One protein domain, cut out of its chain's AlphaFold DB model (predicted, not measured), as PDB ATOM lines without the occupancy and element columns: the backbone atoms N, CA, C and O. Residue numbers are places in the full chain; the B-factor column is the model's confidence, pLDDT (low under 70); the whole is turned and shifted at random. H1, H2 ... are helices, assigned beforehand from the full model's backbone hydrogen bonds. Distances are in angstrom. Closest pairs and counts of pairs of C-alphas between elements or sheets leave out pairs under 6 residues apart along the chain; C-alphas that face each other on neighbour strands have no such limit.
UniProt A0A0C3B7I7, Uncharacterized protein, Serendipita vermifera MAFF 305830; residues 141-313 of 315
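Overview. This is residues 141 to 313 of the 315 residues of an uncharacterized protein of Serendipita vermifera MAFF 305830 (UniProt A0A0C3B7I7). A long helical hairpin makes the length of this model: H4 and H5 lie side by side, opposite ways, slid past each other along a rod. The two shorter helices H2 and H3 pack on H4 at steep tilts, with little H1 nearby, while residues 222 to 230 and 275 to 281 stick out at the two ends. The printed part has 173 residues with five named helices, H1 to H5 in chain order, and no named strand; its class is all helix. It is loose, with a radius of gyration of the C-alphas of 20.3 A, and spans 77 by 32 by 26 A.

Arrangement. The longest helix, H5, residues 279 to 313, touches H4, residues 228 to 258, at a shallow tilt of 22 degrees, opposite ways. Their closest C-alphas, those of Val 248 and Val 302, are 5.0 A apart, and the two form a hairpin. H4 is the hub, touching three helices. H3, residues 200 to 214, touches residues 238 to 247 of H4 alone, opposite ways at a steep tilt of 67 degrees, only just short of about perpendicular; the closest C-alphas, those of Val 210 and Gly 242, are 5.6 A apart. H2, residues 166 to 178, with its residues 168 to 172 alone touches residues 232 to 240 of H4, the same way at a steep tilt of 53 degrees; the closest C-alphas, those of Ala 172 and Glu 236, are 5.5 A apart. H2 and H3 are near each other. H1, residues 144 to 148, is near H3 and is close to H4 but not clearly touching it, with the closest C-alphas, those of Val 147 and Leu 250, 7.4 A apart. H1, H2 and H3 are apart from H5. Every O i to N i+4 pair is within hydrogen-bond range in H1, H2, H3 and H4; in H5 29 of 31 are.

Along the chain. H5 is 52.6 A long, from C-alpha 279 at (139.824, 124.350, 171.372) to C-alpha 313 at (182.102, 141.689, 145.274). H4 is 45.0 A long, H3 20.7 A, H2 18.1 A and H1 6.0 A. H1 begins at C-alpha 144, (170.447, 139.889, 173.612).

Size, cuts and confidence. The two C-alphas farthest apart, those of Ser 224 and Gly 276, are 77.4 A apart. The printed part has no cut. The four links are long, with 17, 21, 13 and 20 residues in chain order. Residues 182 to 183 pair with residues 198 to 199, parallel. The mean pLDDT of the printed part is 77.6; residues 152 to 166, 185 to 188, 215 to 231, 261 to 280 and 313 are under 70.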
ATOM      1  N   VAL A 141     161.971 139.624 166.867       92.88
ATOM      2  CA  VAL A 141     162.801 140.140 167.960       92.88
ATOM      3  C   VAL A 141     163.897 139.130 168.270       92.88
ATOM      4  O   VAL A 141     163.608 137.965 168.562       92.88
ATOM      5  N   PHE A 142     165.144 139.590 168.248       92.81
ATOM      6  CA  PHE A 142     166.304 138.807 168.649       92.81
ATOM      7  C   PHE A 142     166.646 139.096 170.107       92.81
ATOM      8  O   PHE A 142     166.757 140.252 170.524       92.81
ATOM      9  N   GLY A 143     166.816 138.042 170.900       90.25
ATOM     10  CA  GLY A 143     167.258 138.197 172.283       90.25
ATOM     11  C   GLY A 143     168.703 138.701 172.353       90.25
ATOM     12  O   GLY A 143     169.537 138.323 171.535       90.25
ATOM     13  N   GLU A 144     169.047 139.486 173.373       87.94
ATOM     14  CA  GLU A 144     170.447 139.889 173.612       87.94
ATOM     15  C   GLU A 144     171.376 138.669 173.714       87.94
ATOM     16  O   GLU A 144     172.452 138.645 173.121       87.94
ATOM     17  N   GLU A 145     170.936 137.608 174.400       87.44
ATOM     18  CA  GLU A 145     171.690 136.354 174.485       87.44
ATOM     19  C   GLU A 145     171.842 135.658 173.128       87.44
ATOM     20  O   GLU A 145     172.886 135.076 172.848       87.44
ATOM     21  N   GLU A 146     170.813 135.707 172.284       89.44
ATOM     22  CA  GLU A 146     170.814 135.109 170.945       89.44
ATOM     23  C   GLU A 146     171.859 135.804 170.063       89.44
ATOM     24  O   GLU A 146     172.741 135.152 169.495       89.44
ATOM     25  N   VAL A 147     171.850 137.142 170.056       90.56
ATOM     26  CA  VAL A 147     172.837 137.957 169.337       90.56
ATOM     27  C   VAL A 147     174.236 137.789 169.934       90.56
ATOM     28  O   VAL A 147     175.217 137.719 169.192       90.56
ATOM     29  N   GLN A 148     174.373 137.652 171.255       85.75
ATOM     30  CA  GLN A 148     175.665 137.424 171.916       85.75
ATOM     31  C   GLN A 148     176.230 136.012 171.674       85.75
ATOM     32  O   GLN A 148     177.441 135.819 171.650       85.75
ATOM     33  N   ARG A 149     175.396 134.997 171.421       82.62
ATOM     34  CA  ARG A 149     175.881 133.679 170.960       82.62
ATOM     35  C   ARG A 149     176.455 133.734 169.546       82.62
ATOM     36  O   ARG A 149     177.102 132.782 169.104       82.62
ATOM     37  N   PHE A 150     176.172 134.797 168.800       79.69
ATOM     38  CA  PHE A 150     176.679 135.004 167.447       79.69
ATOM     39  C   PHE A 150     177.834 136.021 167.404       79.69
ATOM     40  O   PHE A 150     178.790 135.874 166.635       79.69
ATOM     41  N   THR A 151     177.782 137.024 168.279       79.75
ATOM     42  CA  THR A 151     178.746 138.123 168.361       79.75
ATOM     43  C   THR A 151     179.616 138.022 169.613       79.75
ATOM     44  O   THR A 151     179.143 137.760 170.706       79.75
ATOM     45  N   ASN A 152     180.912 138.308 169.489       68.12
ATOM     46  CA  ASN A 152     181.800 138.485 170.642       68.12
ATOM     47  C   ASN A 152     181.644 139.882 171.278       68.12
ATOM     48  O   ASN A 152     182.301 140.194 172.275       68.12
ATOM     49  N   ALA A 153     180.813 140.747 170.690       60.84
ATOM     50  CA  ALA A 153     180.528 142.075 171.203       60.84
ATOM     51  C   ALA A 153     179.793 141.978 172.554       60.84
ATOM     52  O   ALA A 153     178.822 141.243 172.704       60.84
ATOM     53  N   SER A 154     180.279 142.721 173.552       56.53
ATOM     54  CA  SER A 154     179.720 142.775 174.912       56.53
ATOM     55  C   SER A 154     179.289 144.212 175.253       56.53
ATOM     56  O   SER A 154     179.897 145.162 174.766       56.53
ATOM     57  N   GLY A 155     178.247 144.391 176.079       58.66
ATOM     58  CA  GLY A 155     177.725 145.711 176.514       58.66
ATOM     59  C   GLY A 155     176.593 146.285 175.637       58.66
ATOM     60  O   GLY A 155     176.341 145.732 174.577       58.66
ATOM     61  N   PRO A 156     175.876 147.348 176.047       56.72
ATOM     62  CA  PRO A 156     174.751 147.903 175.279       56.72
ATOM     63  C   PRO A 156     175.210 148.589 173.979       56.72
ATOM     64  O   PRO A 156     176.245 149.255 173.971       56.72
ATOM     65  N   ALA A 157     174.421 148.486 172.899       55.91
ATOM     66  CA  ALA A 157     174.739 149.074 171.585       55.91
ATOM     67  C   ALA A 157     174.995 150.598 171.634       55.91
ATOM     68  O   ALA A 157     175.800 151.121 170.870       55.91
ATOM     69  N   ALA A 158     174.373 151.306 172.583       49.31
ATOM     70  CA  ALA A 158     174.554 152.744 172.792       49.31
ATOM     71  C   ALA A 158     175.901 153.137 173.439       49.31
ATOM     72  O   ALA A 158     176.245 154.314 173.461       49.31
ATOM     73  N   ALA A 159     176.661 152.181 173.984       46.75
ATOM     74  CA  ALA A 159     177.949 152.434 174.641       46.75
ATOM     75  C   ALA A 159     179.157 152.122 173.741       46.75
ATOM     76  O   ALA A 159     180.292 152.063 174.222       46.75
ATOM     77  N   VAL A 160     178.931 151.881 172.445       55.09
ATOM     78  CA  VAL A 160     180.002 151.535 171.509       55.09
ATOM     79  C   VAL A 160     180.798 152.789 171.161       55.09
ATOM     80  O   VAL A 160     180.366 153.622 170.372       55.09
ATOM     81  N   GLN A 161     181.983 152.912 171.756       56.06
ATOM     82  CA  GLN A 161     182.986 153.884 171.339       56.06
ATOM     83  C   GLN A 161     183.793 153.276 170.186       56.06
ATOM     84  O   GLN A 161     184.529 152.303 170.378       56.06
ATOM     85  N   TRP A 162     183.628 153.814 168.979       60.78
ATOM     86  CA  TRP A 162     184.345 153.340 167.799       60.78
ATOM     87  C   TRP A 162     185.823 153.740 167.887       60.78
ATOM     88  O   TRP A 162     186.163 154.871 168.222       60.78
ATOM     89  N   SER A 163     186.726 152.805 167.587       52.88
ATOM     90  CA  SER A 163     188.161 153.097 167.439       52.88
ATOM     91  C   SER A 163     188.533 153.558 166.024       52.88
ATOM     92  O   SER A 163     189.715 153.713 165.728       52.88
ATOM     93  N   TYR A 164     187.543 153.688 165.138       57.12
ATOM     94  CA  TYR A 164     187.680 154.032 163.724       57.12
ATOM     95  C   TYR A 164     187.006 155.375 163.450       57.12
ATOM     96  O   TYR A 164     186.204 155.828 164.259       57.12
ATOM     97  N   ASP A 165     187.343 156.000 162.321       63.22
ATOM     98  CA  ASP A 165     186.710 157.245 161.878       63.22
ATOM     99  C   ASP A 165     185.186 157.050 161.801       63.22
ATOM    100  O   ASP A 165     184.700 156.234 161.009       63.22
ATOM    101  N   ASP A 166     184.447 157.790 162.635       69.19
ATOM    102  CA  ASP A 166     182.982 157.745 162.717       69.19
ATOM    103  C   ASP A 166     182.334 157.951 161.340       69.19
ATOM    104  O   ASP A 166     181.255 157.416 161.077       69.19
ATOM    105  N   ASN A 167     183.011 158.650 160.420       75.44
ATOM    106  CA  ASN A 167     182.528 158.851 159.058       75.44
ATOM    107  C   ASN A 167     182.484 157.549 158.244       75.44
ATOM    108  O   ASN A 167     181.561 157.367 157.460       75.44
ATOM    109  N   ILE A 168     183.427 156.616 158.428       74.50
ATOM    110  CA  ILE A 168     183.460 155.355 157.661       74.50
ATOM    111  C   ILE A 168     182.318 154.434 158.098       74.50
ATOM    112  O   ILE A 168     181.605 153.883 157.263       74.50
ATOM    113  N   VAL A 169     182.116 154.295 159.412       80.38
ATOM    114  CA  VAL A 169     181.013 153.497 159.968       80.38
ATOM    115  C   VAL A 169     179.668 154.123 159.595       80.38
ATOM    116  O   VAL A 169     178.736 153.408 159.226       80.38
ATOM    117  N   THR A 170     179.581 155.455 159.624       83.81
ATOM    118  CA  THR A 170     178.382 156.186 159.203       83.81
ATOM    119  C   THR A 170     178.085 155.983 157.720       83.81
ATOM    120  O   THR A 170     176.954 155.648 157.393       83.81
ATOM    121  N   ASN A 171     179.076 156.102 156.833       83.69
ATOM    122  CA  ASN A 171     178.886 155.887 155.395       83.69
ATOM    123  C   ASN A 171     178.437 154.456 155.086       83.69
ATOM    124  O   ASN A 171     177.496 154.261 154.322       83.69
ATOM    125  N   ALA A 172     179.054 153.460 155.734       84.25
ATOM    126  CA  ALA A 172     178.635 152.072 155.585       84.25
ATOM    127  C   ALA A 172     177.175 151.890 156.021       84.25
ATOM    128  O   ALA A 172     176.411 151.258 155.301       84.25
ATOM    129  N   ARG A 173     176.766 152.470 157.161       88.81
ATOM    130  CA  ARG A 173     175.368 152.440 157.623       88.81
ATOM    131  C   ARG A 173     174.420 153.072 156.607       88.81
ATOM    132  O   ARG A 173     173.414 152.452 156.291       88.81
ATOM    133  N   VAL A 174     174.757 154.252 156.083       87.69
ATOM    134  CA  VAL A 174     173.944 154.953 155.076       87.69
ATOM    135  C   VAL A 174     173.739 154.079 153.839       87.69
ATOM    136  O   VAL A 174     172.620 153.985 153.359       87.69
ATOM    137  N   ALA A 175     174.756 153.340 153.387       86.94
ATOM    138  CA  ALA A 175     174.599 152.415 152.262       86.94
ATOM    139  C   ALA A 175     173.574 151.291 152.530       86.94
ATOM    140  O   ALA A 175     172.905 150.837 151.603       86.94
ATOM    141  N   PHE A 176     173.431 150.834 153.780       91.00
ATOM    142  CA  PHE A 176     172.368 149.891 154.149       91.00
ATOM    143  C   PHE A 176     171.003 150.569 154.294       91.00
ATOM    144  O   PHE A 176     169.996 149.959 153.943       91.00
ATOM    145  N   GLU A 177     170.960 151.797 154.813       91.56
ATOM    146  CA  GLU A 177     169.728 152.589 154.929       91.56
ATOM    147  C   GLU A 177     169.156 152.900 153.534       91.56
ATOM    148  O   GLU A 177     167.982 152.643 153.284       91.56
ATOM    149  N   ASP A 178     170.000 153.317 152.585       90.25
ATOM    150  CA  ASP A 178     169.630 153.563 151.182       90.25
ATOM    151  C   ASP A 178     169.132 152.292 150.471       90.25
ATOM    152  O   ASP A 178     168.325 152.361 149.544       90.25
ATOM    153  N   ALA A 179     169.607 151.121 150.904       89.50
ATOM    154  CA  ALA A 179     169.166 149.823 150.401       89.50
ATOM    155  C   ALA A 179     167.902 149.288 151.104       89.50
ATOM    156  O   ALA A 179     167.451 148.196 150.763       89.50
ATOM    157  N   GLY A 180     167.355 150.006 152.092       91.19
ATOM    158  CA  GLY A 180     166.220 149.551 152.904       91.19
ATOM    159  C   GLY A 180     166.546 148.387 153.848       91.19
ATOM    160  O   GLY A 180     165.647 147.752 154.378       91.19
ATOM    161  N   LEU A 181     167.829 148.084 154.064       93.75
ATOM    162  CA  LEU A 181     168.280 146.971 154.907       93.75
ATOM    163  C   LEU A 181     168.486 147.376 156.363       93.75
ATOM    164  O   LEU A 181     168.541 146.516 157.242       93.75
ATOM    165  N   VAL A 182     168.640 148.672 156.622       93.69
ATOM    166  CA  VAL A 182     168.652 149.229 157.972       93.69
ATOM    167  C   VAL A 182     167.506 150.211 158.093       93.69
ATOM    168  O   VAL A 182     167.475 151.220 157.395       93.69
ATOM    169  N   VAL A 183     166.590 149.919 159.009       90.44
ATOM    170  CA  VAL A 183     165.390 150.721 159.241       90.44
ATOM    171  C   VAL A 183     165.464 151.461 160.569       90.44
ATOM    172  O   VAL A 183     166.190 151.079 161.504       90.44
ATOM    173  N   GLU A 184     164.702 152.550 160.661       82.31
ATOM    174  CA  GLU A 184     164.440 153.176 161.949       82.31
ATOM    175  C   GLU A 184     163.620 152.211 162.807       82.31
ATOM    176  O   GLU A 184     162.582 151.699 162.402       82.31
ATOM    177  N   GLY A 185     164.134 151.909 163.994       68.00
ATOM    178  CA  GLY A 185     163.465 151.049 164.957       68.00
ATOM    179  C   GLY A 185     163.168 151.805 166.236       68.00
ATOM    180  O   GLY A 185     163.669 152.909 166.468       68.00
ATOM    181  N   THR A 186     162.425 151.160 167.133       63.16
ATOM    182  CA  THR A 186     162.375 151.607 168.529       63.16
ATOM    183  C   THR A 186     163.803 151.704 169.080       63.16
ATOM    184  O   THR A 186     164.667 150.889 168.751       63.16
ATOM    185  N   SER A 187     164.071 152.707 169.917       55.00
ATOM    186  CA  SER A 187     165.417 153.156 170.318       55.00
ATOM    187  C   SER A 187     166.323 152.110 170.998       55.00
ATOM    188  O   SER A 187     167.466 152.420 171.328       55.00
ATOM    189  N   SER A 188     165.857 150.873 171.200       63.16
ATOM    190  CA  SER A 188     166.636 149.780 171.799       63.16
ATOM    191  C   SER A 188     166.343 148.376 171.248       63.16
ATOM    192  O   SER A 188     166.981 147.423 171.690       63.16
ATOM    193  N   GLY A 189     165.410 148.206 170.305       80.81
ATOM    194  CA  GLY A 189     165.018 146.871 169.846       80.81
ATOM    195  C   GLY A 189     166.053 146.238 168.915       80.81
ATOM    196  O   GLY A 189     166.378 146.824 167.886       80.81
ATOM    197  N   LEU A 190     166.534 145.028 169.226       92.12
ATOM    198  CA  LEU A 190     167.268 144.165 168.291       92.12
ATOM    199  C   LEU A 190     166.251 143.403 167.435       92.12
ATOM    200  O   LEU A 190     165.746 142.362 167.853       92.12
ATOM    201  N   GLN A 191     165.861 143.971 166.296       94.00
ATOM    202  CA  GLN A 191     164.695 143.492 165.551       94.00
ATOM    203  C   GLN A 191     164.947 143.459 164.045       94.00
ATOM    204  O   GLN A 191     165.840 144.147 163.543       94.00
ATOM    205  N   MET A 192     164.122 142.674 163.362       94.81
ATOM    206  CA  MET A 192     163.958 142.636 161.913       94.81
ATOM    207  C   MET A 192     162.475 142.830 161.569       94.81
ATOM    208  O   MET A 192     161.621 142.333 162.306       94.81
ATOM    209  N   ASP A 193     162.175 143.593 160.524       93.25
ATOM    210  CA  ASP A 193     160.814 143.795 160.003       93.25
ATOM    211  C   ASP A 193     160.402 142.704 158.996       93.25
ATOM    212  O   ASP A 193     161.149 141.750 158.755       93.25
ATOM    213  N   ALA A 194     159.189 142.813 158.451       92.50
ATOM    214  CA  ALA A 194     158.632 141.846 157.510       92.50
ATOM    215  C   ALA A 194     159.362 141.854 156.152       92.50
ATOM    216  O   ALA A 194     159.386 140.849 155.442       92.50
ATOM    217  N   GLU A 195     160.006 142.964 155.798       93.50
ATOM    218  CA  GLU A 195     160.797 143.119 154.580       93.50
ATOM    219  C   GLU A 195     162.233 142.584 154.729       93.50
ATOM    220  O   GLU A 195     162.980 142.503 153.750       93.50
ATOM    221  N   GLY A 196     162.629 142.181 155.940       94.38
ATOM    222  CA  GLY A 196     163.960 141.663 156.252       94.38
ATOM    223  C   GLY A 196     164.992 142.747 156.581       94.38
ATOM    224  O   GLY A 196     166.177 142.429 156.754       94.38
ATOM    225  N   GLY A 197     164.571 144.007 156.689       95.19
ATOM    226  CA  GLY A 197     165.360 145.114 157.209       95.19
ATOM    227  C   GLY A 197     165.606 144.956 158.708       95.19
ATOM    228  O   GLY A 197     164.756 144.481 159.457       95.19
ATOM    229  N   ILE A 198     166.800 145.325 159.176       95.69
ATOM    230  CA  ILE A 198     167.170 145.251 160.595       95.69
ATOM    231  C   ILE A 198     167.201 146.633 161.234       95.69
ATOM    232  O   ILE A 198     167.516 147.636 160.597       95.69
ATOM    233  N   THR A 199     166.951 146.707 162.536       93.31
ATOM    234  CA  THR A 199     167.059 147.983 163.250       93.31
ATOM    235  C   THR A 199     168.504 148.483 163.307       93.31
ATOM    236  O   THR A 199     169.464 147.707 163.388       93.31
ATOM    237  N   ARG A 200     168.676 149.810 163.389       90.81
ATOM    238  CA  ARG A 200     169.986 150.446 163.642       90.81
ATOM    239  C   ARG A 200     170.726 149.859 164.852       90.81
ATOM    240  O   ARG A 200     171.953 149.758 164.829       90.81
ATOM    241  N   ALA A 201     170.001 149.472 165.904       89.56
ATOM    242  CA  ALA A 201     170.583 148.866 167.102       89.56
ATOM    243  C   ALA A 201     171.196 147.486 166.808       89.56
ATOM    244  O   ALA A 201     172.344 147.236 167.185       89.56
ATOM    245  N   LEU A 202     170.471 146.625 166.080       93.12
ATOM    246  CA  LEU A 202     170.978 145.319 165.659       93.12
ATOM    247  C   LEU A 202     172.163 145.476 164.703       93.12
ATOM    248  O   LEU A 202     173.214 144.878 164.931       93.12
ATOM    249  N   TRP A 203     172.045 146.356 163.707       93.88
ATOM    250  CA  TRP A 203     173.139 146.651 162.782       93.88
ATOM    251  C   TRP A 203     174.412 147.083 163.512       93.88
ATOM    252  O   TRP A 203     175.482 146.519 163.286       93.88
ATOM    253  N   THR A 204     174.290 148.032 164.446       89.38
ATOM    254  CA  THR A 204     175.415 148.554 165.238       89.38
ATOM    255  C   THR A 204     176.128 147.432 165.986       89.38
ATOM    256  O   THR A 204     177.360 147.380 166.016       89.38
ATOM    257  N   ARG A 205     175.360 146.494 166.552       88.25
ATOM    258  CA  ARG A 205     175.904 145.363 167.300       88.25
ATOM    259  C   ARG A 205     176.694 144.404 166.413       88.25
ATOM    260  O   ARG A 205     177.800 144.002 166.777       88.25
ATOM    261  N   LEU A 206     176.148 144.074 165.246       92.12
ATOM    262  CA  LEU A 206     176.807 143.207 164.272       92.12
ATOM    263  C   LEU A 206     178.056 143.880 163.684       92.12
ATOM    264  O   LEU A 206     179.116 143.259 163.607       92.12
ATOM    265  N   ALA A 207     177.970 145.166 163.335       90.69
ATOM    266  CA  ALA A 207     179.087 145.943 162.806       90.69
ATOM    267  C   ALA A 207     180.257 146.019 163.801       90.69
ATOM    268  O   ALA A 207     181.411 145.822 163.416       90.69
ATOM    269  N   GLN A 208     179.971 146.229 165.090       86.25
ATOM    270  CA  GLN A 208     180.990 146.232 166.141       86.25
ATOM    271  C   GLN A 208     181.756 144.901 166.192       86.25
ATOM    272  O   GLN A 208     182.988 144.895 166.223       86.25
ATOM    273  N   ASP A 209     181.047 143.772 166.171       87.44
ATOM    274  CA  ASP A 209     181.663 142.443 166.175       87.44
ATOM    275  C   ASP A 209     182.531 142.198 164.933       87.44
ATOM    276  O   ASP A 209     183.657 141.701 165.038       87.44
ATOM    277  N   VAL A 210     182.045 142.608 163.760       88.69
ATOM    278  CA  VAL A 210     182.780 142.508 162.492       88.69
ATOM    279  C   VAL A 210     184.093 143.288 162.559       88.69
ATOM    280  O   VAL A 210     185.142 142.743 162.204       88.69
ATOM    281  N   LEU A 211     184.062 144.532 163.046       84.00
ATOM    282  CA  LEU A 211     185.261 145.364 163.169       84.00
ATOM    283  C   LEU A 211     186.256 144.789 164.184       84.00
ATOM    284  O   LEU A 211     187.455 144.726 163.897       84.00
ATOM    285  N   LEU A 212     185.768 144.311 165.335       79.69
ATOM    286  CA  LEU A 212     186.603 143.675 166.358       79.69
ATOM    287  C   LEU A 212     187.302 142.419 165.822       79.69
ATOM    288  O   LEU A 212     188.502 142.246 166.037       79.69
ATOM    289  N   LYS A 213     186.579 141.561 165.091       80.62
ATOM    290  CA  LYS A 213     187.119 140.305 164.547       80.62
ATOM    291  C   LYS A 213     188.070 140.526 163.372       80.62
ATOM    292  O   LYS A 213     189.103 139.864 163.301       80.62
ATOM    293  N   LYS A 214     187.722 141.406 162.427       73.50
ATOM    294  CA  LYS A 214     188.444 141.518 161.147       73.50
ATOM    295  C   LYS A 214     189.503 142.609 161.128       73.50
ATOM    296  O   LYS A 214     190.568 142.383 160.561       73.50
ATOM    297  N   VAL A 215     189.248 143.750 161.764       64.31
ATOM    298  CA  VAL A 215     190.177 144.887 161.721       64.31
ATOM    299  C   VAL A 215     191.094 144.899 162.945       64.31
ATOM    300  O   VAL A 215     192.276 145.173 162.806       64.31
ATOM    301  N   GLY A 216     190.628 144.448 164.116       58.16
ATOM    302  CA  GLY A 216     191.503 144.224 165.280       58.16
ATOM    303  C   GLY A 216     192.612 143.182 165.043       58.16
ATOM    304  O   GLY A 216     193.681 143.255 165.650       58.16
ATOM    305  N   ALA A 217     192.388 142.235 164.126       51.97
ATOM    306  CA  ALA A 217     193.382 141.241 163.717       51.97
ATOM    307  C   ALA A 217     194.404 141.782 162.696       51.97
ATOM    308  O   ALA A 217     195.513 141.254 162.590       51.97
ATOM    309  N   GLN A 218     194.059 142.837 161.954       53.00
ATOM    310  CA  GLN A 218     194.947 143.493 161.000       53.00
ATOM    311  C   GLN A 218     195.564 144.729 161.660       53.00
ATOM    312  O   GLN A 218     194.916 145.756 161.813       53.00
ATOM    313  N   LYS A 219     196.850 144.670 162.027       48.66
ATOM    314  CA  LYS A 219     197.628 145.888 162.319       48.66
ATOM    315  C   LYS A 219     197.693 146.741 161.044       48.66
ATOM    316  O   LYS A 219     198.611 146.572 160.247       48.66
ATOM    317  N   MET A 220     196.707 147.606 160.830       46.34
ATOM    318  CA  MET A 220     196.714 148.576 159.738       46.34
ATOM    319  C   MET A 220     197.886 149.552 159.960       46.34
ATOM    320  O   MET A 220     198.036 150.063 161.076       46.34
ATOM    321  N   PRO A 221     198.761 149.786 158.964       43.91
ATOM    322  CA  PRO A 221     199.885 150.704 159.108       43.91
ATOM    323  C   PRO A 221     199.355 152.131 159.274       43.91
ATOM    324  O   PRO A 221     198.562 152.595 158.463       43.91
ATOM    325  N   VAL A 222     199.804 152.830 160.315       45.94
ATOM    326  CA  VAL A 222     199.342 154.188 160.667       45.94
ATOM    327  C   VAL A 222     199.976 155.277 159.779       45.94
ATOM    328  O   VAL A 222     199.667 156.456 159.918       45.94
ATOM    329  N   ASP A 223     200.824 154.920 158.813       41.06
ATOM    330  CA  ASP A 223     201.650 155.905 158.118       41.06
ATOM    331  C   ASP A 223     201.156 156.249 156.699       41.06
ATOM    332  O   ASP A 223     201.121 155.404 155.805       41.06
ATOM    333  N   SER A 224     200.921 157.555 156.498       44.50
ATOM    334  CA  SER A 224     200.807 158.346 155.252       44.50
ATOM    335  C   SER A 224     199.400 158.689 154.712       44.50
ATOM    336  O   SER A 224     198.633 157.855 154.236       44.50
ATOM    337  N   HIS A 225     199.122 160.000 154.684       48.50
ATOM    338  CA  HIS A 225     197.885 160.674 154.251       48.50
ATOM    339  C   HIS A 225     197.408 160.392 152.807       48.50
ATOM    340  O   HIS A 225     196.337 160.856 152.430       48.50
ATOM    341  N   SER A 226     198.152 159.634 151.996       45.00
ATOM    342  CA  SER A 226     197.751 159.231 150.638       45.00
ATOM    343  C   SER A 226     197.095 157.844 150.559       45.00
ATOM    344  O   SER A 226     196.674 157.446 149.479       45.00
ATOM    345  N   THR A 227     197.004 157.104 151.672       52.66
ATOM    346  CA  THR A 227     196.431 155.737 151.733       52.66
ATOM    347  C   THR A 227     195.019 155.668 152.330       52.66
ATOM    348  O   THR A 227     194.392 154.611 152.333       52.66
ATOM    349  N   VAL A 228     194.482 156.803 152.791       55.69
ATOM    350  CA  VAL A 228     193.226 156.873 153.559       55.69
ATOM    351  C   VAL A 228     192.007 156.431 152.740       55.69
ATOM    352  O   VAL A 228     191.115 155.779 153.274       55.69
ATOM    353  N   THR A 229     191.971 156.718 151.437       59.50
ATOM    354  CA  THR A 229     190.815 156.392 150.584       59.50
ATOM    355  C   THR A 229     190.699 154.903 150.263       59.50
ATOM    356  O   THR A 229     189.587 154.384 150.260       59.50
ATOM    357  N   SER A 230     191.811 154.187 150.038       63.41
ATOM    358  CA  SER A 230     191.735 152.739 149.780       63.41
ATOM    359  C   SER A 230     191.435 151.960 151.059       63.41
ATOM    360  O   SER A 230     190.623 151.044 151.033       63.41
ATOM    361  N   ALA A 231     192.022 152.370 152.190       67.12
ATOM    362  CA  ALA A 231     191.742 151.761 153.486       67.12
ATOM    363  C   ALA A 231     190.272 151.953 153.903       67.12
ATOM    364  O   ALA A 231     189.666 151.029 154.440       67.12
ATOM    365  N   ALA A 232     189.674 153.117 153.618       70.25
ATOM    366  CA  ALA A 232     188.257 153.366 153.877       70.25
ATOM    367  C   ALA A 232     187.339 152.458 153.039       70.25
ATOM    368  O   ALA A 232     186.435 151.839 153.596       70.25
ATOM    369  N   ALA A 233     187.616 152.313 151.737       75.06
ATOM    370  CA  ALA A 233     186.865 151.415 150.856       75.06
ATOM    371  C   ALA A 233     186.988 149.938 151.281       75.06
ATOM    372  O   ALA A 233     186.024 149.174 151.207       75.06
ATOM    373  N   ASP A 234     188.159 149.533 151.781       80.88
ATOM    374  CA  ASP A 234     188.364 148.187 152.315       80.88
ATOM    375  C   ASP A 234     187.570 147.952 153.610       80.88
ATOM    376  O   ASP A 234     186.967 146.888 153.770       80.88
ATOM    377  N   VAL A 235     187.509 148.934 154.519       80.75
ATOM    378  CA  VAL A 235     186.706 148.841 155.753       80.75
ATOM    379  C   VAL A 235     185.211 148.784 155.440       80.75
ATOM    380  O   VAL A 235     184.508 147.951 156.010       80.75
ATOM    381  N   GLU A 236     184.728 149.610 154.512       83.25
ATOM    382  CA  GLU A 236     183.336 149.586 154.056       83.25
ATOM    383  C   GLU A 236     182.971 148.216 153.467       83.25
ATOM    384  O   GLU A 236     182.008 147.588 153.906       83.25
ATOM    385  N   ARG A 237     183.800 147.674 152.564       85.50
ATOM    386  CA  ARG A 237     183.610 146.327 152.000       85.50
ATOM    387  C   ARG A 237     183.606 145.247 153.087       85.50
ATOM    388  O   ARG A 237     182.801 144.312 153.032       85.50
ATOM    389  N   VAL A 238     184.494 145.356 154.078       88.31
ATOM    390  CA  VAL A 238     184.567 144.432 155.220       88.31
ATOM    391  C   VAL A 238     183.301 144.497 156.074       88.31
ATOM    392  O   VAL A 238     182.798 143.438 156.462       88.31
ATOM    393  N   LEU A 239     182.781 145.697 156.340       89.44
ATOM    394  CA  LEU A 239     181.528 145.909 157.062       89.44
ATOM    395  C   LEU A 239     180.347 145.334 156.290       89.44
ATOM    396  O   LEU A 239     179.606 144.532 156.854       89.44
ATOM    397  N   VAL A 240     180.217 145.651 154.998       89.12
ATOM    398  CA  VAL A 240     179.106 145.155 154.180       89.12
ATOM    399  C   VAL A 240     179.070 143.630 154.163       89.12
ATOM    400  O   VAL A 240     178.059 143.017 154.511       89.12
ATOM    401  N   GLN A 241     180.195 142.995 153.838       90.19
ATOM    402  CA  GLN A 241     180.272 141.535 153.793       90.19
ATOM    403  C   GLN A 241     180.125 140.898 155.176       90.19
ATOM    404  O   GLN A 241     179.524 139.834 155.304       90.19
ATOM    405  N   GLY A 242     180.714 141.512 156.204       91.50
ATOM    406  CA  GLY A 242     180.697 140.986 157.561       91.50
ATOM    407  C   GLY A 242     179.313 141.042 158.192       91.50
ATOM    408  O   GLY A 242     178.872 140.035 158.738       91.50
ATOM    409  N   VAL A 243     178.623 142.179 158.083       94.00
ATOM    410  CA  VAL A 243     177.267 142.349 158.617       94.00
ATOM    411  C   VAL A 243     176.291 141.465 157.849       94.00
ATOM    412  O   VAL A 243     175.542 140.733 158.482       94.00
ATOM    413  N   SER A 244     176.370 141.423 156.513       94.38
ATOM    414  CA  SER A 244     175.495 140.550 155.715       94.38
ATOM    415  C   SER A 244     175.660 139.078 156.083       94.38
ATOM    416  O   SER A 244     174.680 138.366 156.278       94.38
ATOM    417  N   PHE A 245     176.906 138.620 156.244       93.50
ATOM    418  CA  PHE A 245     177.185 137.265 156.714       93.50
ATOM    419  C   PHE A 245     176.633 137.018 158.124       93.50
ATOM    420  O   PHE A 245     176.136 135.931 158.408       93.50
ATOM    421  N   ALA A 246     176.717 138.017 159.006       94.31
ATOM    422  CA  ALA A 246     176.240 137.887 160.372       94.31
ATOM    423  C   ALA A 246     174.712 137.810 160.467       94.31
ATOM    424  O   ALA A 246     174.207 136.974 161.208       94.31
ATOM    425  N   VAL A 247     173.985 138.617 159.687       96.12
ATOM    426  CA  VAL A 247     172.518 138.543 159.607       96.12
ATOM    427  C   VAL A 247     172.080 137.184 159.069       96.12
ATOM    428  O   VAL A 247     171.269 136.515 159.700       96.12
ATOM    429  N   VAL A 248     172.678 136.727 157.962       96.31
ATOM    430  CA  VAL A 248     172.381 135.407 157.380       96.31
ATOM    431  C   VAL A 248     172.582 134.293 158.407       96.31
ATOM    432  O   VAL A 248     171.688 133.477 158.594       96.31
ATOM    433  N   GLY A 249     173.720 134.282 159.105       95.06
ATOM    434  CA  GLY A 249     174.002 133.251 160.101       95.06
ATOM    435  C   GLY A 249     173.101 133.321 161.340       95.06
ATOM    436  O   GLY A 249     172.848 132.286 161.956       95.06
ATOM    437  N   LEU A 250     172.614 134.510 161.709       95.69
ATOM    438  CA  LEU A 250     171.632 134.679 162.781       95.69
ATOM    439  C   LEU A 250     170.278 134.078 162.371       95.69
ATOM    440  O   LEU A 250     169.705 133.299 163.131       95.69
ATOM    441  N   CYS A 251     169.812 134.375 161.155       96.69
ATOM    442  CA  CYS A 251     168.554 133.845 160.634       96.69
ATOM    443  C   CYS A 251     168.601 132.328 160.417       96.69
ATOM    444  O   CYS A 251     167.700 131.629 160.868       96.69
ATOM    445  N   GLU A 252     169.657 131.804 159.783       95.56
ATOM    446  CA  GLU A 252     169.821 130.362 159.541       95.56
ATOM    447  C   GLU A 252     169.817 129.569 160.853       95.56
ATOM    448  O   GLU A 252     169.118 128.567 160.959       95.56
ATOM    449  N   ARG A 253     170.506 130.060 161.893       94.19
ATOM    450  CA  ARG A 253     170.489 129.418 163.214       94.19
ATOM    451  C   ARG A 253     169.091 129.396 163.826       94.19
ATOM    452  O   ARG A 253     168.691 128.382 164.386       94.19
ATOM    453  N   ARG A 254     168.349 130.502 163.738       94.38
ATOM    454  CA  ARG A 254     166.985 130.563 164.273       94.38
ATOM    455  C   ARG A 254     166.045 129.621 163.515       94.38
ATOM    456  O   ARG A 254     165.241 128.950 164.149       94.38
ATOM    457  N   ILE A 255     166.196 129.509 162.193       95.12
ATOM    458  CA  ILE A 255     165.475 128.519 161.374       95.12
ATOM    459  C   ILE A 255     165.812 127.090 161.830       95.12
ATOM    460  O   ILE A 255     164.903 126.287 162.024       95.12
ATOM    461  N   GLU A 256     167.092 126.773 162.052       93.31
ATOM    462  CA  GLU A 256     167.518 125.460 162.563       93.31
ATOM    463  C   GLU A 256     166.893 125.143 163.935       93.31
ATOM    464  O   GLU A 256     166.456 124.017 164.173       93.31
ATOM    465  N   GLU A 257     166.810 126.130 164.834       92.12
ATOM    466  CA  GLU A 257     166.198 125.979 166.162       92.12
ATOM    467  C   GLU A 257     164.676 125.753 166.108       92.12
ATOM    468  O   GLU A 257     164.124 125.116 167.009       92.12
ATOM    469  N   MET A 258     163.998 126.228 165.058       92.06
ATOM    470  CA  MET A 258     162.568 125.971 164.833       92.06
ATOM    471  C   MET A 258     162.276 124.525 164.396       92.06
ATOM    472  O   MET A 258     161.144 124.068 164.557       92.06
ATOM    473  N   GLY A 259     163.281 123.798 163.893       88.25
ATOM    474  CA  GLY A 259     163.149 122.437 163.366       88.25
ATOM    475  C   GLY A 259     162.558 122.378 161.952       88.25
ATOM    476  O   GLY A 259     162.109 123.382 161.402       88.25
ATOM    477  N   ASP A 260     162.562 121.192 161.340       70.44
ATOM    478  CA  ASP A 260     161.940 120.960 160.033       70.44
ATOM    479  C   ASP A 260     160.417 120.944 160.211       70.44
ATOM    480  O   ASP A 260     159.839 120.006 160.753       70.44
ATOM    481  N   GLY A 261     159.751 122.025 159.802       61.41
ATOM    482  CA  GLY A 261     158.297 122.183 159.919       61.41
ATOM    483  C   GLY A 261     157.488 121.308 158.954       61.41
ATOM    484  O   GLY A 261     156.301 121.571 158.785       61.41
ATOM    485  N   ASP A 262     158.128 120.315 158.328       55.22
ATOM    486  CA  ASP A 262     157.597 119.486 157.239       55.22
ATOM    487  C   ASP A 262     157.016 118.140 157.714       55.22
ATOM    488  O   ASP A 262     156.411 117.422 156.922       55.22
ATOM    489  N   ASP A 263     157.145 117.790 159.000       50.91
ATOM    490  CA  ASP A 263     156.779 116.455 159.503       50.91
ATOM    491  C   ASP A 263     155.306 116.282 159.936       50.91
ATOM    492  O   ASP A 263     154.965 115.250 160.514       50.91
ATOM    493  N   ASP A 264     154.404 117.225 159.646       50.69
ATOM    494  CA  ASP A 264     152.967 116.970 159.830       50.69
ATOM    495  C   ASP A 264     152.182 117.338 158.568       50.69
ATOM    496  O   ASP A 264     151.872 118.503 158.307       50.69
ATOM    497  N   GLU A 265     151.838 116.290 157.813       47.81
ATOM    498  CA  GLU A 265     150.760 116.188 156.822       47.81
ATOM    499  C   GLU A 265     149.394 116.534 157.460       47.81
ATOM    500  O   GLU A 265     148.453 115.744 157.491       47.81
ATOM    501  N   GLY A 266     149.272 117.727 158.034       48.16
ATOM    502  CA  GLY A 266     148.002 118.330 158.385       48.16
ATOM    503  C   GLY A 266     147.473 119.021 157.146       48.16
ATOM    504  O   GLY A 266     147.770 120.197 156.952       48.16
ATOM    505  N   ASP A 267     146.749 118.254 156.328       43.75
ATOM    506  CA  ASP A 267     145.931 118.687 155.193       43.75
ATOM    507  C   ASP A 267     145.441 120.138 155.317       43.75
ATOM    508  O   ASP A 267     145.088 120.595 156.409       43.75
ATOM    509  N   GLU A 268     145.344 120.827 154.176       49.47
ATOM    510  CA  GLU A 268     144.524 122.024 153.982       49.47
ATOM    511  C   GLU A 268     143.146 121.828 154.639       49.47
ATOM    512  O   GLU A 268     142.191 121.338 154.036       49.47
ATOM    513  N   VAL A 269     143.017 122.191 155.916       50.28
ATOM    514  CA  VAL A 269     141.711 122.361 156.533       50.28
ATOM    515  C   VAL A 269     141.221 123.693 156.004       50.28
ATOM    516  O   VAL A 269     141.525 124.738 156.579       50.28
ATOM    517  N   ASP A 270     140.520 123.623 154.872       43.47
ATOM    518  CA  ASP A 270     139.743 124.714 154.295       43.47
ATOM    519  C   ASP A 270     139.101 125.543 155.419       43.47
ATOM    520  O   ASP A 270     138.384 125.014 156.282       43.47
ATOM    521  N   ASP A 271     139.321 126.859 155.368       46.47
ATOM    522  CA  ASP A 271     138.864 127.882 156.326       46.47
ATOM    523  C   ASP A 271     137.328 127.900 156.546       46.47
ATOM    524  O   ASP A 271     136.800 128.647 157.369       46.47
ATOM    525  N   VAL A 272     136.573 127.045 155.851       42.41
ATOM    526  CA  VAL A 272     135.112 127.095 155.740       42.41
ATOM    527  C   VAL A 272     134.378 126.257 156.804       42.41
ATOM    528  O   VAL A 272     133.158 126.364 156.933       42.41
ATOM    529  N   SER A 273     135.052 125.451 157.638       40.78
ATOM    530  CA  SER A 273     134.330 124.663 158.662       40.78
ATOM    531  C   SER A 273     135.034 124.478 160.009       40.78
ATOM    532  O   SER A 273     134.981 123.417 160.629       40.78
ATOM    533  N   VAL A 274     135.570 125.555 160.587       45.75
ATOM    534  CA  VAL A 274     135.994 125.560 162.004       45.75
ATOM    535  C   VAL A 274     134.788 125.677 162.961       45.75
ATOM    536  O   VAL A 274     134.811 126.389 163.965       45.75
ATOM    537  N   VAL A 275     133.699 124.955 162.692       41.75
ATOM    538  CA  VAL A 275     132.539 124.812 163.587       41.75
ATOM    539  C   VAL A 275     132.497 123.358 164.059       41.75
ATOM    540  O   VAL A 275     131.666 122.568 163.635       41.75
ATOM    541  N   GLY A 276     133.447 122.970 164.914       43.84
ATOM    542  CA  GLY A 276     133.449 121.625 165.510       43.84
ATOM    543  C   GLY A 276     134.781 121.136 166.071       43.84
ATOM    544  O   GLY A 276     134.787 120.252 166.923       43.84
ATOM    545  N   VAL A 277     135.908 121.724 165.658       50.09
ATOM    546  CA  VAL A 277     137.225 121.302 166.156       50.09
ATOM    547  C   VAL A 277     137.447 121.812 167.584       50.09
ATOM    548  O   VAL A 277     137.228 122.998 167.872       50.09
ATOM    549  N   GLY A 278     137.860 120.912 168.482       57.38
ATOM    550  CA  GLY A 278     138.132 121.221 169.886       57.38
ATOM    551  C   GLY A 278     139.157 122.348 170.046       57.38
ATOM    552  O   GLY A 278     140.080 122.480 169.247       57.38
ATOM    553  N   PHE A 279     139.007 123.154 171.102       61.09
ATOM    554  CA  PHE A 279     139.824 124.350 171.372       61.09
ATOM    555  C   PHE A 279     141.343 124.112 171.264       61.09
ATOM    556  O   PHE A 279     142.066 124.975 170.777       61.09
ATOM    557  N   GLY A 280     141.822 122.927 171.665       69.19
ATOM    558  CA  GLY A 280     143.238 122.564 171.574       69.19
ATOM    559  C   GLY A 280     143.770 122.500 170.140       69.19
ATOM    560  O   GLY A 280     144.854 123.005 169.882       69.19
ATOM    561  N   ALA A 281     142.994 121.962 169.197       74.12
ATOM    562  CA  ALA A 281     143.423 121.849 167.803       74.12
ATOM    563  C   ALA A 281     143.550 123.225 167.133       74.12
ATOM    564  O   ALA A 281     144.526 123.475 166.441       74.12
ATOM    565  N   ARG A 282     142.626 124.157 167.421       80.94
ATOM    566  CA  ARG A 282     142.695 125.531 166.888       80.94
ATOM    567  C   ARG A 282     143.952 126.268 167.343       80.94
ATOM    568  O   ARG A 282     144.573 126.960 166.548       80.94
ATOM    569  N   MET A 283     144.331 126.110 168.613       81.50
ATOM    570  CA  MET A 283     145.551 126.727 169.140       81.50
ATOM    571  C   MET A 283     146.804 126.165 168.470       81.50
ATOM    572  O   MET A 283     147.703 126.933 168.148       81.50
ATOM    573  N   VAL A 284     146.851 124.852 168.223       84.81
ATOM    574  CA  VAL A 284     147.962 124.223 167.492       84.81
ATOM    575  C   VAL A 284     148.042 124.767 166.066       84.81
ATOM    576  O   VAL A 284     149.123 125.160 165.637       84.81
ATOM    577  N   THR A 285     146.912 124.891 165.364       87.81
ATOM    578  CA  THR A 285     146.871 125.483 164.019       87.81
ATOM    579  C   THR A 285     147.371 126.927 164.007       87.81
ATOM    580  O   THR A 285     148.184 127.273 163.156       87.81
ATOM    581  N   LEU A 286     146.932 127.768 164.951       89.81
ATOM    582  CA  LEU A 286     147.361 129.171 165.029       89.81
ATOM    583  C   LEU A 286     148.857 129.307 165.317       89.81
ATOM    584  O   LEU A 286     149.533 130.094 164.661       89.81
ATOM    585  N   VAL A 287     149.381 128.521 166.262       88.44
ATOM    586  CA  VAL A 287     150.819 128.497 166.557       88.44
ATOM    587  C   VAL A 287     151.602 128.002 165.342       88.44
ATOM    588  O   VAL A 287     152.612 128.602 164.994       88.44
ATOM    589  N   GLY A 288     151.114 126.970 164.649       89.75
ATOM    590  CA  GLY A 288     151.727 126.482 163.414       89.75
ATOM    591  C   GLY A 288     151.752 127.537 162.306       89.75
ATOM    592  O   GLY A 288     152.790 127.730 161.679       89.75
ATOM    593  N   ARG A 289     150.645 128.266 162.093       91.06
ATOM    594  CA  ARG A 289     150.584 129.385 161.133       91.06
ATOM    595  C   ARG A 289     151.582 130.489 161.504       91.06
ATOM    596  O   ARG A 289     152.337 130.916 160.638       91.06
ATOM    597  N   TYR A 290     151.643 130.879 162.778       93.00
ATOM    598  CA  TYR A 290     152.607 131.868 163.271       93.00
ATOM    599  C   TYR A 290     154.063 131.442 163.023       93.00
ATOM    600  O   TYR A 290     154.827 132.187 162.416       93.00
ATOM    601  N   VAL A 291     154.440 130.225 163.438       92.44
ATOM    602  CA  VAL A 291     155.817 129.719 163.294       92.44
ATOM    603  C   VAL A 291     156.222 129.616 161.822       92.44
ATOM    604  O   VAL A 291     157.342 129.979 161.471       92.44
ATOM    605  N   ARG A 292     155.314 129.176 160.940       92.00
ATOM    606  CA  ARG A 292     155.570 129.155 159.490       92.00
ATOM    607  C   ARG A 292     155.754 130.555 158.910       92.00
ATOM    608  O   ARG A 292     156.651 130.737 158.094       92.00
ATOM    609  N   GLY A 293     154.949 131.527 159.344       92.69
ATOM    610  CA  GLY A 293     155.116 132.929 158.959       92.69
ATOM    611  C   GLY A 293     156.489 133.467 159.364       92.69
ATOM    612  O   GLY A 293     157.224 133.971 158.522       92.69
ATOM    613  N   GLU A 294     156.887 133.260 160.622       94.62
ATOM    614  CA  GLU A 294     158.200 133.685 161.124       94.62
ATOM    615  C   GLU A 294     159.356 133.027 160.349       94.62
ATOM    616  O   GLU A 294     160.311 133.701 159.962       94.62
ATOM    617  N   ARG A 295     159.255 131.724 160.058       95.00
ATOM    618  CA  ARG A 295     160.239 131.008 159.236       95.00
ATOM    619  C   ARG A 295     160.341 131.589 157.826       95.00
ATOM    620  O   ARG A 295     161.451 131.817 157.355       95.00
ATOM    621  N   ALA A 296     159.210 131.850 157.169       94.50
ATOM    622  CA  ALA A 296     159.188 132.407 155.820       94.50
ATOM    623  C   ALA A 296     159.874 133.783 155.758       94.50
ATOM    624  O   ALA A 296     160.648 134.043 154.835       94.50
ATOM    625  N   LEU A 297     159.663 134.634 156.771       95.56
ATOM    626  CA  LEU A 297     160.351 135.922 156.903       95.56
ATOM    627  C   LEU A 297     161.870 135.747 157.049       95.56
ATOM    628  O   LEU A 297     162.645 136.404 156.351       95.56
ATOM    629  N   LEU A 298     162.313 134.824 157.909       96.88
ATOM    630  CA  LEU A 298     163.739 134.522 158.084       96.88
ATOM    631  C   LEU A 298     164.374 133.998 156.790       96.88
ATOM    632  O   LEU A 298     165.482 134.406 156.441       96.88
ATOM    633  N   GLU A 299     163.692 133.112 156.067       96.81
ATOM    634  CA  GLU A 299     164.167 132.555 154.798       96.81
ATOM    635  C   GLU A 299     164.271 133.633 153.709       96.81
ATOM    636  O   GLU A 299     165.285 133.697 153.003       96.81
ATOM    637  N   ALA A 300     163.277 134.521 153.612       96.62
ATOM    638  CA  ALA A 300     163.304 135.670 152.711       96.62
ATOM    639  C   ALA A 300     164.475 136.611 153.038       96.62
ATOM    640  O   ALA A 300     165.259 136.958 152.148       96.62
ATOM    641  N   ALA A 301     164.673 136.935 154.320       97.31
ATOM    642  CA  ALA A 301     165.804 137.734 154.776       97.31
ATOM    643  C   ALA A 301     167.147 137.067 154.426       97.31
ATOM    644  O   ALA A 301     168.058 137.719 153.916       97.31
ATOM    645  N   VAL A 302     167.286 135.751 154.615       97.81
ATOM    646  CA  VAL A 302     168.507 135.023 154.229       97.81
ATOM    647  C   VAL A 302     168.833 135.216 152.747       97.81
ATOM    648  O   VAL A 302     170.001 135.443 152.415       97.81
ATOM    649  N   GLN A 303     167.844 135.141 151.853       97.50
ATOM    650  CA  GLN A 303     168.078 135.368 150.422       97.50
ATOM    651  C   GLN A 303     168.484 136.817 150.143       97.50
ATOM    652  O   GLN A 303     169.530 137.042 149.526       97.50
ATOM    653  N   LEU A 304     167.730 137.780 150.677       96.75
ATOM    654  CA  LEU A 304     167.982 139.214 150.520       96.75
ATOM    655  C   LEU A 304     169.414 139.592 150.931       96.75
ATOM    656  O   LEU A 304     170.180 140.168 150.154       96.75
ATOM    657  N   TRP A 305     169.827 139.190 152.133       96.56
ATOM    658  CA  TRP A 305     171.147 139.517 152.671       96.56
ATOM    659  C   TRP A 305     172.284 138.748 151.975       96.56
ATOM    660  O   TRP A 305     173.395 139.274 151.833       96.56
ATOM    661  N   LYS A 306     172.033 137.529 151.466       95.69
ATOM    662  CA  LYS A 306     172.995 136.803 150.613       95.69
ATOM    663  C   LYS A 306     173.223 137.511 149.281       95.69
ATOM    664  O   LYS A 306     174.357 137.518 148.796       95.69
ATOM    665  N   GLU A 307     172.179 138.054 148.666       94.38
ATOM    666  CA  GLU A 307     172.278 138.799 147.410       94.38
ATOM    667  C   GLU A 307     173.000 140.130 147.606       94.38
ATOM    668  O   GLU A 307     173.969 140.410 146.889       94.38
ATOM    669  N   PHE A 308     172.633 140.883 148.645       92.56
ATOM    670  CA  PHE A 308     173.305 142.132 148.997       92.56
ATOM    671  C   PHE A 308     174.801 141.927 149.288       92.56
ATOM    672  O   PHE A 308     175.660 142.622 148.750       92.56
ATOM    673  N   GLY A 309     175.160 140.887 150.048       88.94
ATOM    674  CA  GLY A 309     176.565 140.567 150.315       88.94
ATOM    675  C   GLY A 309     177.382 140.173 149.070       88.94
ATOM    676  O   GLY A 309     178.616 140.260 149.089       88.94
ATOM    677  N   LYS A 310     176.731 139.728 147.982       89.38
ATOM    678  CA  LYS A 310     177.388 139.383 146.704       89.38
ATOM    679  C   LYS A 310     177.587 140.600 145.804       89.38
ATOM    680  O   LYS A 310     178.630 140.662 145.154       89.38
ATOM    681  N   SER A 311     176.643 141.544 145.766       83.44
ATOM    682  CA  SER A 311     176.696 142.718 144.873       83.44
ATOM    683  C   SER A 311     177.929 143.599 145.123       83.44
ATOM    684  O   SER A 311     178.484 144.195 144.203       83.44
ATOM    685  N   VAL A 312     178.451 143.589 146.350       72.19
ATOM    686  CA  VAL A 312     179.659 144.338 146.728       72.19
ATOM    687  C   VAL A 312     180.966 143.625 146.330       72.19
ATOM    688  O   VAL A 312     182.043 144.207 146.408       72.19
ATOM    689  N   ARG A 313     180.918 142.373 145.842       60.09
ATOM    690  CA  ARG A 313     182.102 141.689 145.274       60.09
ATOM    691  C   ARG A 313     182.420 142.110 143.837       60.09
ATOM    692  O   ARG A 313     183.515 141.810 143.372       60.09
TER     693      ARG A 313